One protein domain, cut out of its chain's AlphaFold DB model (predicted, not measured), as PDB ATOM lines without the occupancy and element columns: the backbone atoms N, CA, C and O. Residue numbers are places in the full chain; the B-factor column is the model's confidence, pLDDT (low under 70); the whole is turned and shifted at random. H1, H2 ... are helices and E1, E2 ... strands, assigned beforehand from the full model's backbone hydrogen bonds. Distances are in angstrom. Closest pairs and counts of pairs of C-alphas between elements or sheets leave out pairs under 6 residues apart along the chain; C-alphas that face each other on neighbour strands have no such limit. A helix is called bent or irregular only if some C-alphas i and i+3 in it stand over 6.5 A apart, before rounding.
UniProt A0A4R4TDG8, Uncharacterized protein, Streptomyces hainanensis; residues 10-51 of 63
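AT A GLANCE: This is residues 10 to 51 of the 63 residues of an uncharacterized protein of Streptomyces hainanensis (UniProt A0A4R4TDG8). A small looped head, residues 10 to 21, sits at one end of a single long helix, H1, and head and helix together make an L. In the head the printed part folds back on itself, bringing residues 10 to 11 beside strand E1, while much of H1, residues 34 to 41 and 43 to 48, sticks out as a free arm. The printed part has 42 residues with one named strand and then one named helix, and its class is mostly helix. It is only just extended, close to loose, with a radius of gyration of the C-alphas of 14.1 A, and its flat outline spans 39 by 25 by 11 A.

IN THESE COORDINATES: The printed part begins at Arg 10, with its C-alpha at (180.679, 169.518, 212.906). E1 is residues 19 to 21, beginning at C-alpha 19, (179.330, 174.551, 211.225). H1 is residues 26 to 48 and measures 32.9 A from first to last C-alpha, from (173.694, 159.451, 208.383) to (164.810, 176.187, 181.510).

HOW THE PARTS SIT: Residues 10 to 11 pair with residues 19 to 20 of E1, antiparallel. E1 pairs with no named strand. A tight link of 4 residues joins E1 to H1. Their closest C-alphas, those of Tyr 21 and Gly 28, are 5.0 A apart, and their centres are 15.9 A apart. In H1 every O i to N i+4 pair is within hydrogen-bond range, and it is not bent. Residues 34 to 41 and 43 to 49 stand free, of which 34 to 41 and 43 to 48 belong to H1.

THE WHOLE: The two C-alphas farthest apart, those of Arg 13 and Thr 50, are 39.7 A apart. The printed part has no cut. The mean pLDDT of the printed part is 87.6, and residues 14 to 17 are under 70.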
ATOM      1  N   ARG A  10     179.317 169.494 212.388       79.75
ATOM      2  CA  ARG A  10     180.679 169.518 212.906       79.75
ATOM      3  C   ARG A  10     181.263 170.905 212.693       79.75
ATOM      4  O   ARG A  10     181.154 171.483 211.618       79.75
ATOM      5  N   ARG A  11     181.918 171.438 213.715       78.81
ATOM      6  CA  ARG A  11     182.670 172.689 213.606       78.81
ATOM      7  C   ARG A  11     183.878 172.475 212.688       78.81
ATOM      8  O   ARG A  11     184.698 171.589 212.941       78.81
ATOM      9  N   SER A  12     183.983 173.269 211.627       74.00
ATOM     10  CA  SER A  12     185.162 173.304 210.766       74.00
ATOM     11  C   SER A  12     186.373 173.734 211.592       74.00
ATOM     12  O   SER A  12     186.315 174.712 212.340       74.00
ATOM     13  N   ARG A  13     187.476 172.989 211.467       74.00
ATOM     14  CA  ARG A  13     188.770 173.349 212.068       74.00
ATOM     15  C   ARG A  13     189.606 174.264 211.169       74.00
ATOM     16  O   ARG A  13     190.717 174.615 211.554       74.00
ATOM     17  N   TRP A  14     189.103 174.645 209.993       61.62
ATOM     18  CA  TRP A  14     189.872 175.411 209.017       61.62
ATOM     19  C   TRP A  14     189.338 176.831 208.856       61.62
ATOM     20  O   TRP A  14     188.239 177.018 208.341       61.62
ATOM     21  N   GLY A  15     190.141 177.806 209.310       63.44
ATOM     22  CA  GLY A  15     190.054 179.251 209.038       63.44
ATOM     23  C   GLY A  15     188.851 179.984 209.632       63.44
ATOM     24  O   GLY A  15     189.002 180.975 210.337       63.44
ATOM     25  N   THR A  16     187.651 179.476 209.392       66.19
ATOM     26  CA  THR A  16     186.400 179.959 209.959       66.19
ATOM     27  C   THR A  16     185.741 178.796 210.670       66.19
ATOM     28  O   THR A  16     185.533 177.716 210.126       66.19
ATOM     29  N   SER A  17     185.417 179.024 211.932       68.62
ATOM     30  CA  SER A  17     184.713 178.124 212.838       68.62
ATOM     31  C   SER A  17     183.254 177.833 212.396       68.62
ATOM     32  O   SER A  17     182.341 177.763 213.220       68.62
ATOM     33  N   ALA A  18     183.000 177.718 211.098       77.88
ATOM     34  CA  ALA A  18     181.691 177.462 210.534       77.88
ATOM     35  C   ALA A  18     181.232 176.040 210.871       77.88
ATOM     36  O   ALA A  18     182.033 175.106 210.928       77.88
ATOM     37  N   TYR A  19     179.933 175.869 211.085       82.25
ATOM     38  CA  TYR A  19     179.330 174.551 211.225       82.25
ATOM     39  C   TYR A  19     179.109 173.954 209.832       82.25
ATOM     40  O   TYR A  19     178.458 174.567 208.991       82.25
ATOM     41  N   VAL A  20     179.664 172.767 209.585       83.44
ATOM     42  CA  VAL A  20     179.503 172.003 208.341       83.44
ATOM     43  C   VAL A  20     178.724 170.720 208.606       83.44
ATOM     44  O   VAL A  20     178.805 170.154 209.698       83.44
ATOM     45  N   TYR A  21     177.985 170.234 207.610       84.81
ATOM     46  CA  TYR A  21     177.333 168.930 207.708       84.81
ATOM     47  C   TYR A  21     178.368 167.813 207.866       84.81
ATOM     48  O   TYR A  21     179.369 167.744 207.147       84.81
ATOM     49  N   ASN A  22     178.125 166.918 208.818       84.44
ATOM     50  CA  ASN A  22     179.013 165.803 209.089       84.44
ATOM     51  C   ASN A  22     178.663 164.593 208.212       84.44
ATOM     52  O   ASN A  22     177.677 163.906 208.460       84.44
ATOM     53  N   HIS A  23     179.503 164.280 207.224       83.62
ATOM     54  CA  HIS A  23     179.307 163.131 206.324       83.62
ATOM     55  C   HIS A  23     179.341 161.757 207.026       83.62
ATOM     56  O   HIS A  23     178.965 160.745 206.420       83.62
ATOM     57  N   ARG A  24     179.848 161.706 208.267       84.19
ATOM     58  CA  ARG A  24     179.932 160.484 209.082       84.19
ATOM     59  C   ARG A  24     178.643 160.199 209.845       84.19
ATOM     60  O   ARG A  24     178.387 159.041 210.130       84.19
ATOM     61  N   ASN A  25     177.818 161.215 210.098       84.62
ATOM     62  CA  ASN A  25     176.469 161.022 210.616       84.62
ATOM     63  C   ASN A  25     175.507 160.773 209.427       84.62
ATOM     64  O   ASN A  25     175.551 161.529 208.449       84.62
ATOM     65  N   PRO A  26     174.631 159.752 209.472       87.38
ATOM     66  CA  PRO A  26     173.694 159.451 208.383       87.38
ATOM     67  C   PRO A  26     172.737 160.613 208.064       87.38
ATOM     68  O   PRO A  26     172.470 160.875 206.892       87.38
ATOM     69  N   VAL A  27     172.289 161.364 209.074       89.31
ATOM     70  CA  VAL A  27     171.483 162.587 208.918       89.31
ATOM     71  C   VAL A  27     172.305 163.696 208.266       89.31
ATOM     72  O   VAL A  27     171.844 164.329 207.322       89.31
ATOM     73  N   GLY A  28     173.548 163.908 208.709       87.94
ATOM     74  CA  GLY A  28     174.440 164.896 208.089       87.94
ATOM     75  C   GLY A  28     174.695 164.586 206.611       87.94
ATOM     76  O   GLY A  28     174.638 165.479 205.766       87.94
ATOM     77  N   ARG A  29     174.879 163.306 206.271       89.31
ATOM     78  CA  ARG A  29     174.983 162.840 204.881       89.31
ATOM     79  C   ARG A  29     173.695 163.071 204.094       89.31
ATOM     80  O   ARG A  29     173.770 163.554 202.968       89.31
ATOM     81  N   PHE A  30     172.538 162.761 204.675       93.94
ATOM     82  CA  PHE A  30     171.245 163.025 204.047       93.94
ATOM     83  C   PHE A  30     171.074 164.514 203.720       93.94
ATOM     84  O   PHE A  30     170.714 164.849 202.597       93.94
ATOM     85  N   LEU A  31     171.416 165.408 204.652       93.75
ATOM     86  CA  LEU A  31     171.322 166.855 204.445       93.75
ATOM     87  C   LEU A  31     172.272 167.363 203.351       93.75
ATOM     88  O   LEU A  31     171.894 168.258 202.598       93.75
ATOM     89  N   ILE A  32     173.467 166.773 203.216       92.19
ATOM     90  CA  ILE A  32     174.379 167.065 202.096       92.19
ATOM     91  C   ILE A  32     173.748 166.651 200.765       92.19
ATOM     92  O   ILE A  32     173.756 167.422 199.812       92.19
ATOM     93  N   VAL A  33     173.199 165.439 200.678       96.44
ATOM     94  CA  VAL A  33     172.572 164.965 199.432       96.44
ATOM     95  C   VAL A  33     171.352 165.820 199.090       96.44
ATOM     96  O   VAL A  33     171.210 166.253 197.950       96.44
ATOM     97  N   LEU A  34     170.509 166.121 200.078       96.62
ATOM     98  CA  LEU A  34     169.321 166.950 199.901       96.62
ATOM     99  C   LEU A  34     169.678 168.354 199.404       96.62
ATOM    100  O   LEU A  34     169.051 168.845 198.468       96.62
ATOM    101  N   SER A  35     170.693 168.995 199.991       95.31
ATOM    102  CA  SER A  35     171.110 170.331 199.559       95.31
ATOM    103  C   SER A  35     171.643 170.327 198.126       95.31
ATOM    104  O   SER A  35     171.272 171.202 197.343       95.31
ATOM    105  N   LEU A  36     172.436 169.319 197.745       97.44
ATOM    106  CA  LEU A  36     172.922 169.162 196.372       97.44
ATOM    107  C   LEU A  36     171.775 168.962 195.376       97.44
ATOM    108  O   LEU A  36     171.787 169.577 194.311       97.44
ATOM    109  N   VAL A  37     170.769 168.156 195.728       98.25
ATOM    110  CA  VAL A  37     169.577 167.957 194.890       98.25
ATOM    111  C   VAL A  37     168.811 169.267 194.717       98.25
ATOM    112  O   VAL A  37     168.474 169.616 193.590       98.25
ATOM    113  N   LEU A  38     168.581 170.025 195.792       97.06
ATOM    114  CA  LEU A  38     167.889 171.316 195.710       97.06
ATOM    115  C   LEU A  38     168.632 172.314 194.815       97.06
ATOM    116  O   LEU A  38     168.003 172.982 193.995       97.06
ATOM    117  N   VAL A  39     169.961 172.386 194.928       97.56
ATOM    118  CA  VAL A  39     170.787 173.249 194.067       97.56
ATOM    119  C   VAL A  39     170.715 172.797 192.610       97.56
ATOM    120  O   VAL A  39     170.504 173.628 191.731       97.56
ATOM    121  N   ALA A  40     170.842 171.496 192.340       97.88
ATOM    122  CA  ALA A  40     170.756 170.961 190.984       97.88
ATOM    123  C   ALA A  40     169.385 171.240 190.347       97.88
ATOM    124  O   ALA A  40     169.322 171.720 189.218       97.88
ATOM    125  N   VAL A  41     168.294 171.010 191.085       96.94
ATOM    126  CA  VAL A  41     166.930 171.318 190.627       96.94
ATOM    127  C   VAL A  41     166.775 172.816 190.370       96.94
ATOM    128  O   VAL A  41     166.288 173.197 189.311       96.94
ATOM    129  N   GLY A  42     167.229 173.671 191.290       95.69
ATOM    130  CA  GLY A  42     167.183 175.124 191.117       95.69
ATOM    131  C   GLY A  42     167.927 175.595 189.865       95.69
ATOM    132  O   GLY A  42     167.384 176.388 189.099       95.69
ATOM    133  N   LEU A  43     169.125 175.058 189.612       96.88
ATOM    134  CA  LEU A  43     169.895 175.355 188.402       96.88
ATOM    135  C   LEU A  43     169.167 174.909 187.132       96.88
ATOM    136  O   LEU A  43     169.119 175.669 186.169       96.88
ATOM    137  N   VAL A  44     168.569 173.714 187.132       97.06
ATOM    138  CA  VAL A  44     167.759 173.250 185.996       97.06
ATOM    139  C   VAL A  44     166.596 174.208 185.747       97.06
ATOM    140  O   VAL A  44     166.443 174.659 184.619       97.06
ATOM    141  N   LEU A  45     165.846 174.589 186.788       95.81
ATOM    142  CA  LEU A  45     164.714 175.516 186.665       95.81
ATOM    143  C   LEU A  45     165.128 176.897 186.136       95.81
ATOM    144  O   LEU A  45     164.373 177.500 185.373       95.81
ATOM    145  N   MET A  46     166.307 177.388 186.533       94.88
ATOM    146  CA  MET A  46     166.875 178.636 186.013       94.88
ATOM    147  C   MET A  46     167.231 178.516 184.531       94.88
ATOM    148  O   MET A  46     166.889 179.400 183.751       94.88
ATOM    149  N   VAL A  47     167.894 177.426 184.130       95.12
ATOM    150  CA  VAL A  47     168.306 177.203 182.733       95.12
ATOM    151  C   VAL A  47     167.098 177.032 181.817       95.12
ATOM    152  O   VAL A  47     167.112 177.520 180.690       95.12
ATOM    153  N   THR A  48     166.042 176.370 182.287       94.69
ATOM    154  CA  THR A  48     164.810 176.187 181.510       94.69
ATOM    155  C   THR A  48     163.876 177.393 181.562       94.69
ATOM    156  O   THR A  48     162.899 177.413 180.818       94.69
ATOM    157  N   GLY A  49     164.141 178.391 182.417       89.31
ATOM    158  CA  GLY A  49     163.269 179.556 182.591       89.31
ATOM    159  C   GLY A  49     161.869 179.167 183.069       89.31
ATOM    160  O   GLY A  49     160.872 179.675 182.568       89.31
ATOM    161  N   THR A  50     161.780 178.205 183.989       91.62
ATOM    162  CA  THR A  50     160.503 177.636 184.452       91.62
ATOM    163  C   THR A  50     160.222 177.959 185.916       91.62
ATOM    164  O   THR A  50     161.136 178.152 186.718       91.62
ATOM    165  N   GLY A  51     158.939 177.938 186.287       88.69
ATOM    166  CA  GLY A  51     158.496 178.127 187.667       88.69
ATOM    167  C   GLY A  51     158.838 179.530 188.185       88.69
ATOM    168  O   GLY A  51     158.469 180.503 187.533       88.69
TER     169      GLY A  51